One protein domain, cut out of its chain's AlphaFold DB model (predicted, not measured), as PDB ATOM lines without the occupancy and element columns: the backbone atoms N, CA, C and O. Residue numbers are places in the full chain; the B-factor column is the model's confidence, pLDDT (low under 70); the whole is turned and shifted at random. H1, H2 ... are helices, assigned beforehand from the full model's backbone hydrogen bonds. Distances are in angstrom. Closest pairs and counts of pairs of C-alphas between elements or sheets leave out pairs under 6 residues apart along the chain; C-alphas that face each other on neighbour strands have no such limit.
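What this domain is: This is residues 161 to 219 of the 252 residues of an uncharacterized protein of Spirulina sp. DLM2.Bin59 (UniProt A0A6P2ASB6). Two long helices form a narrow, open U: H1 runs the length of the model, a loop turns the chain at one end, and H2 folds back beside H1 with a gap between them. The printed part has 59 residues with two named helices, H1 then H2, and no named strand; the class is all helix. It is loose, with a radius of gyration of the C-alphas of 14.5 A, and a rod of 43 by 19 by 14 A.

How they stand to each other: H1, residues 161 to 187, and H2, residues 194 to 219, are only just apart, their closest C-alphas 8.3 A from each other. Six residues between them make a short link. Residues 161 to 178, 184 to 196 and 202 to 219 stand free. In H2 every O i to N i+4 pair is within hydrogen-bond range; in H1, 22 of 23 are.

Where its parts are: H1 starts with C-alpha 161 at (162.759, 203.974, 240.739) and measures 38.1 A from first to last C-alpha. H2 measures 34.9 A, from C-alpha 194 at (191.795, 209.530, 216.813) to C-alpha 219 at (177.102, 199.565, 246.804).

The domain as a whole: The C-alphas farthest apart, those of Lys 161 and Gly 190, are 43.6 A apart. The printed part has no cut. Its mean pLDDT is 72.6; residues 161 to 164, 184 to 197 and 219 are under 70.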
ATOM      1  N   LYS A 161     162.386 204.415 242.102       56.94
ATOM      2  CA  LYS A 161     162.759 203.974 240.739       56.94
ATOM      3  C   LYS A 161     162.810 205.145 239.747       56.94
ATOM      4  O   LYS A 161     163.710 205.197 238.915       56.94
ATOM      5  N   VAL A 162     161.910 206.124 239.869       59.06
ATOM      6  CA  VAL A 162     161.914 207.329 239.018       59.06
ATOM      7  C   VAL A 162     163.035 208.281 239.426       59.06
ATOM      8  O   VAL A 162     163.734 208.814 238.567       59.06
ATOM      9  N   TRP A 163     163.244 208.469 240.731       58.00
ATOM     10  CA  TRP A 163     164.294 209.354 241.236       58.00
ATOM     11  C   TRP A 163     165.699 208.800 240.972       58.00
ATOM     12  O   TRP A 163     166.543 209.536 240.480       58.00
ATOM     13  N   LEU A 164     165.925 207.506 241.205       66.69
ATOM     14  CA  LEU A 164     167.173 206.796 240.908       66.69
ATOM     15  C   LEU A 164     167.472 206.800 239.416       66.69
ATOM     16  O   LEU A 164     168.611 207.022 239.027       66.69
ATOM     17  N   ASN A 165     166.459 206.599 238.567       72.56
ATOM     18  CA  ASN A 165     166.647 206.733 237.128       72.56
ATOM     19  C   ASN A 165     167.065 208.172 236.786       72.56
ATOM     20  O   ASN A 165     168.057 208.383 236.100       72.56
ATOM     21  N   ARG A 166     166.378 209.182 237.331       73.75
ATOM     22  CA  ARG A 166     166.698 210.596 237.086       73.75
ATOM     23  C   ARG A 166     168.092 210.991 237.585       73.75
ATOM     24  O   ARG A 166     168.773 211.752 236.902       73.75
ATOM     25  N   THR A 167     168.533 210.483 238.735       74.00
ATOM     26  CA  THR A 167     169.890 210.729 239.242       74.00
ATOM     27  C   THR A 167     170.931 209.972 238.432       74.00
ATOM     28  O   THR A 167     171.953 210.561 238.102       74.00
ATOM     29  N   ALA A 168     170.659 208.730 238.026       80.06
ATOM     30  CA  ALA A 168     171.531 207.970 237.134       80.06
ATOM     31  C   ALA A 168     171.729 208.682 235.786       80.06
ATOM     32  O   ALA A 168     172.865 208.827 235.341       80.06
ATOM     33  N   TRP A 169     170.660 209.211 235.182       79.12
ATOM     34  CA  TRP A 169     170.753 210.042 233.976       79.12
ATOM     35  C   TRP A 169     171.560 211.319 234.215       79.12
ATOM     36  O   TRP A 169     172.399 211.671 233.388       79.12
ATOM     37  N   GLY A 170     171.357 211.982 235.358       85.56
ATOM     38  CA  GLY A 170     172.136 213.158 235.748       85.56
ATOM     39  C   GLY A 170     173.634 212.862 235.857       85.56
ATOM     40  O   GLY A 170     174.441 213.568 235.258       85.56
ATOM     41  N   PHE A 171     174.008 211.786 236.554       82.00
ATOM     42  CA  PHE A 171     175.402 211.352 236.681       82.00
ATOM     43  C   PHE A 171     175.999 210.909 235.346       82.00
ATOM     44  O   PHE A 171     177.123 211.292 235.032       82.00
ATOM     45  N   SER A 172     175.252 210.154 234.540       85.25
ATOM     46  CA  SER A 172     175.707 209.734 233.213       85.25
ATOM     47  C   SER A 172     175.982 210.943 232.323       85.25
ATOM     48  O   SER A 172     177.034 211.006 231.701       85.25
ATOM     49  N   SER A 173     175.074 211.922 232.292       82.62
ATOM     50  CA  SER A 173     175.248 213.135 231.492       82.62
ATOM     51  C   SER A 173     176.444 213.961 231.965       82.62
ATOM     52  O   SER A 173     177.238 214.403 231.138       82.62
ATOM     53  N   LEU A 174     176.620 214.106 233.283       85.88
ATOM     54  CA  LEU A 174     177.761 214.812 233.864       85.88
ATOM     55  C   LEU A 174     179.092 214.160 233.461       85.88
ATOM     56  O   LEU A 174     180.016 214.857 233.051       85.88
ATOM     57  N   LEU A 175     179.176 212.828 233.539       85.62
ATOM     58  CA  LEU A 175     180.369 212.076 233.147       85.62
ATOM     59  C   LEU A 175     180.657 212.208 231.647       85.62
ATOM     60  O   LEU A 175     181.804 212.437 231.269       85.62
ATOM     61  N   THR A 176     179.632 212.123 230.793       83.88
ATOM     62  CA  THR A 176     179.793 212.282 229.339       83.88
ATOM     63  C   THR A 176     180.277 213.682 228.967       83.88
ATOM     64  O   THR A 176     181.186 213.812 228.150       83.88
ATOM     65  N   VAL A 177     179.717 214.732 229.576       82.81
ATOM     66  CA  VAL A 177     180.145 216.117 229.324       82.81
ATOM     67  C   VAL A 177     181.564 216.346 229.836       82.81
ATOM     68  O   VAL A 177     182.383 216.904 229.112       82.81
ATOM     69  N   GLY A 178     181.880 215.873 231.046       80.62
ATOM     70  CA  GLY A 178     183.225 215.987 231.612       80.62
ATOM     71  C   GLY A 178     184.288 215.336 230.724       80.62
ATOM     72  O   GLY A 178     185.301 215.966 230.430       80.62
ATOM     73  N   TYR A 179     184.019 214.124 230.232       82.19
ATOM     74  CA  TYR A 179     184.915 213.409 229.319       82.19
ATOM     75  C   TYR A 179     185.053 214.101 227.951       82.19
ATOM     76  O   TYR A 179     186.149 214.201 227.408       82.19
ATOM     77  N   GLY A 180     183.955 214.619 227.393       76.94
ATOM     78  CA  GLY A 180     183.990 215.351 226.122       76.94
ATOM     79  C   GLY A 180     184.808 216.643 226.200       76.94
ATOM     80  O   GLY A 180     185.548 216.959 225.273       76.94
ATOM     81  N   VAL A 181     184.721 217.368 227.321       79.56
ATOM     82  CA  VAL A 181     185.515 218.584 227.553       79.56
ATOM     83  C   VAL A 181     186.996 218.254 227.729       79.56
ATOM     84  O   VAL A 181     187.824 218.955 227.154       79.56
ATOM     85  N   SER A 182     187.345 217.190 228.464       74.62
ATOM     86  CA  SER A 182     188.753 216.798 228.623       74.62
ATOM     87  C   SER A 182     189.384 216.387 227.292       74.62
ATOM     88  O   SER A 182     190.490 216.816 226.990       74.62
ATOM     89  N   GLN A 183     188.653 215.633 226.468       70.94
ATOM     90  CA  GLN A 183     189.139 215.183 225.161       70.94
ATOM     91  C   GLN A 183     189.157 216.299 224.107       70.94
ATOM     92  O   GLN A 183     190.042 216.347 223.258       70.94
ATOM     93  N   GLY A 184     188.212 217.243 224.160       67.56
ATOM     94  CA  GLY A 184     188.158 218.374 223.229       67.56
ATOM     95  C   GLY A 184     189.377 219.303 223.312       67.56
ATOM     96  O   GLY A 184     189.741 219.919 222.311       67.56
ATOM     97  N   VAL A 185     190.032 219.371 224.476       66.00
ATOM     98  CA  VAL A 185     191.283 220.125 224.664       66.00
ATOM     99  C   VAL A 185     192.456 219.454 223.936       66.00
ATOM    100  O   VAL A 185     193.277 220.151 223.345       66.00
ATOM    101  N   GLU A 186     192.507 218.120 223.905       63.78
ATOM    102  CA  GLU A 186     193.550 217.356 223.203       63.78
ATOM    103  C   GLU A 186     193.306 217.290 221.684       63.78
ATOM    104  O   GLU A 186     194.247 217.327 220.890       63.78
ATOM    105  N   LEU A 187     192.039 217.305 221.254       59.88
ATOM    106  CA  LEU A 187     191.637 217.290 219.839       59.88
ATOM    107  C   LEU A 187     192.060 218.557 219.072       59.88
ATOM    108  O   LEU A 187     192.227 218.521 217.854       59.88
ATOM    109  N   LEU A 188     192.292 219.663 219.782       62.81
ATOM    110  CA  LEU A 188     192.871 220.891 219.230       62.81
ATOM    111  C   LEU A 188     194.378 220.773 218.922       62.81
ATOM    112  O   LEU A 188     194.914 221.673 218.276       62.81
ATOM    113  N   GLN A 189     195.066 219.699 219.343       65.31
ATOM    114  CA  GLN A 189     196.531 219.587 219.263       65.31
ATOM    115  C   GLN A 189     197.101 218.494 218.333       65.31
ATOM    116  O   GLN A 189     198.300 218.548 218.062       65.31
ATOM    117  N   GLY A 190     196.336 217.554 217.754       60.00
ATOM    118  CA  GLY A 190     196.957 216.605 216.806       60.00
ATOM    119  C   GLY A 190     196.066 215.546 216.147       60.00
ATOM    120  O   GLY A 190     195.404 214.753 216.809       60.00
ATOM    121  N   GLY A 191     196.115 215.477 214.810       67.31
ATOM    122  CA  GLY A 191     195.374 214.515 213.984       67.31
ATOM    123  C   GLY A 191     196.210 213.312 213.534       67.31
ATOM    124  O   GLY A 191     196.836 213.373 212.484       67.31
ATOM    125  N   TRP A 192     196.180 212.228 214.320       57.62
ATOM    126  CA  TRP A 192     196.337 210.807 213.906       57.62
ATOM    127  C   TRP A 192     196.035 209.835 215.075       57.62
ATOM    128  O   TRP A 192     195.794 208.651 214.863       57.62
ATOM    129  N   LEU A 193     195.957 210.340 216.316       59.03
ATOM    130  CA  LEU A 193     195.601 209.576 217.527       59.03
ATOM    131  C   LEU A 193     194.111 209.188 217.626       59.03
ATOM    132  O   LEU A 193     193.743 208.356 218.450       59.03
ATOM    133  N   LEU A 194     193.251 209.720 216.750       58.91
ATOM    134  CA  LEU A 194     191.795 209.530 216.813       58.91
ATOM    135  C   LEU A 194     191.349 208.061 216.726       58.91
ATOM    136  O   LEU A 194     190.356 207.692 217.346       58.91
ATOM    137  N   VAL A 195     192.069 207.200 216.000       60.91
ATOM    138  CA  VAL A 195     191.698 205.776 215.892       60.91
ATOM    139  C   VAL A 195     192.010 205.019 217.188       60.91
ATOM    140  O   VAL A 195     191.231 204.164 217.610       60.91
ATOM    141  N   GLN A 196     193.118 205.360 217.851       63.34
ATOM    142  CA  GLN A 196     193.511 204.752 219.121       63.34
ATOM    143  C   GLN A 196     192.610 205.236 220.267       63.34
ATOM    144  O   GLN A 196     192.155 204.421 221.069       63.34
ATOM    145  N   GLU A 197     192.258 206.521 220.280       64.12
ATOM    146  CA  GLU A 197     191.330 207.105 221.255       64.12
ATOM    147  C   GLU A 197     189.922 206.502 221.154       64.12
ATOM    148  O   GLU A 197     189.319 206.160 222.169       64.12
ATOM    149  N   VAL A 198     189.400 206.264 219.942       71.62
ATOM    150  CA  VAL A 198     188.079 205.626 219.761       71.62
ATOM    151  C   VAL A 198     188.086 204.162 220.227       71.62
ATOM    152  O   VAL A 198     187.113 203.690 220.828       71.62
ATOM    153  N   ALA A 199     189.185 203.434 220.011       72.94
ATOM    154  CA  ALA A 199     189.336 202.063 220.499       72.94
ATOM    155  C   ALA A 199     189.425 202.007 222.038       72.94
ATOM    156  O   ALA A 199     188.789 201.163 222.671       72.94
ATOM    157  N   ILE A 200     190.147 202.941 222.659       75.50
ATOM    158  CA  ILE A 200     190.262 203.034 224.120       75.50
ATOM    159  C   ILE A 200     188.935 203.492 224.741       75.50
ATOM    160  O   ILE A 200     188.488 202.902 225.725       75.50
ATOM    161  N   ALA A 201     188.251 204.468 224.142       72.50
ATOM    162  CA  ALA A 201     186.949 204.948 224.601       72.50
ATOM    163  C   ALA A 201     185.871 203.855 224.534       72.50
ATOM    164  O   ALA A 201     185.088 203.696 225.471       72.50
ATOM    165  N   SER A 202     185.845 203.050 223.469       74.81
ATOM    166  CA  SER A 202     184.911 201.920 223.366       74.81
ATOM    167  C   SER A 202     185.209 200.822 224.395       74.81
ATOM    168  O   SER A 202     184.279 200.316 225.029       74.81
ATOM    169  N   LEU A 203     186.485 200.523 224.660       78.00
ATOM    170  CA  LEU A 203     186.893 199.602 225.726       78.00
ATOM    171  C   LEU A 203     186.520 200.131 227.126       78.00
ATOM    172  O   LEU A 203     186.032 199.373 227.967       78.00
ATOM    173  N   LEU A 204     186.682 201.435 227.371       77.94
ATOM    174  CA  LEU A 204     186.286 202.113 228.613       77.94
ATOM    175  C   LEU A 204     184.769 202.124 228.820       77.94
ATOM    176  O   LEU A 204     184.311 201.967 229.948       77.94
ATOM    177  N   LEU A 205     183.969 202.250 227.760       77.31
ATOM    178  CA  LEU A 205     182.509 202.165 227.864       77.31
ATOM    179  C   LEU A 205     182.047 200.744 228.211       77.31
ATOM    180  O   LEU A 205     181.154 200.571 229.042       77.31
ATOM    181  N   ILE A 206     182.671 199.721 227.621       75.75
ATOM    182  CA  ILE A 206     182.353 198.317 227.917       75.75
ATOM    183  C   ILE A 206     182.762 197.964 229.352       75.75
ATOM    184  O   ILE A 206     181.953 197.425 230.114       75.75
ATOM    185  N   THR A 207     183.992 198.301 229.744       74.38
ATOM    186  CA  THR A 207     184.507 198.035 231.098       74.38
ATOM    187  C   THR A 207     183.810 198.890 232.149       74.38
ATOM    188  O   THR A 207     183.479 198.383 233.213       74.38
ATOM    189  N   GLY A 208     183.481 200.142 231.837       77.94
ATOM    190  CA  GLY A 208     182.709 201.036 232.695       77.94
ATOM    191  C   GLY A 208     181.281 200.545 232.919       77.94
ATOM    192  O   GLY A 208     180.777 200.622 234.039       77.94
ATOM    193  N   LYS A 209     180.630 199.956 231.908       76.50
ATOM    194  CA  LYS A 209     179.315 199.322 232.083       76.50
ATOM    195  C   LYS A 209     179.401 198.123 233.028       76.50
ATOM    196  O   LYS A 209     178.621 198.042 233.970       76.50
ATOM    197  N   TRP A 210     180.382 197.246 232.832       78.06
ATOM    198  CA  TRP A 210     180.619 196.109 233.728       78.06
ATOM    199  C   TRP A 210     180.951 196.545 235.156       78.06
ATOM    200  O   TRP A 210     180.349 196.057 236.112       78.06
ATOM    201  N   LEU A 211     181.865 197.503 235.302       76.06
ATOM    202  CA  LEU A 211     182.308 198.008 236.592       76.06
ATOM    203  C   LEU A 211     181.188 198.752 237.308       76.06
ATOM    204  O   LEU A 211     180.994 198.534 238.492       76.06
ATOM    205  N   SER A 212     180.416 199.586 236.610       75.69
ATOM    206  CA  SER A 212     179.264 200.268 237.204       75.69
ATOM    207  C   SER A 212     178.193 199.277 237.638       75.69
ATOM    208  O   SER A 212     177.631 199.455 238.706       75.69
ATOM    209  N   GLN A 213     177.952 198.203 236.884       76.69
ATOM    210  CA  GLN A 213     176.979 197.175 237.245       76.69
ATOM    211  C   GLN A 213     177.447 196.345 238.453       76.69
ATOM    212  O   GLN A 213     176.650 196.080 239.353       76.69
ATOM    213  N   ALA A 214     178.741 196.020 238.525       74.50
ATOM    214  CA  ALA A 214     179.364 195.369 239.679       74.50
ATOM    215  C   ALA A 214     179.440 196.291 240.910       74.50
ATOM    216  O   ALA A 214     179.204 195.868 242.038       74.50
ATOM    217  N   LEU A 215     179.727 197.576 240.711       74.12
ATOM    218  CA  LEU A 215     179.756 198.574 241.775       74.12
ATOM    219  C   LEU A 215     178.341 198.856 242.277       74.12
ATOM    220  O   LEU A 215     178.144 198.997 243.476       74.12
ATOM    221  N   LEU A 216     177.341 198.894 241.393       76.06
ATOM    222  CA  LEU A 216     175.946 199.054 241.782       76.06
ATOM    223  C   LEU A 216     175.499 197.847 242.608       76.06
ATOM    224  O   LEU A 216     174.934 198.046 243.675       76.06
ATOM    225  N   SER A 217     175.797 196.613 242.189       73.81
ATOM    226  CA  SER A 217     175.441 195.427 242.979       73.81
ATOM    227  C   SER A 217     176.155 195.385 244.336       73.81
ATOM    228  O   SER A 217     175.558 194.949 245.319       73.81
ATOM    229  N   LEU A 218     177.380 195.915 244.426       71.06
ATOM    230  CA  LEU A 218     178.135 196.011 245.674       71.06
ATOM    231  C   LEU A 218     177.641 197.142 246.594       71.06
ATOM    232  O   LEU A 218     177.527 196.957 247.802       71.06
ATOM    233  N   VAL A 219     177.359 198.326 246.046       64.19
ATOM    234  CA  VAL A 219     177.102 199.565 246.804       64.19
ATOM    235  C   VAL A 219     175.617 199.769 247.098       64.19
ATOM    236  O   VAL A 219     175.275 200.328 248.140       64.19
TER     237      VAL A 219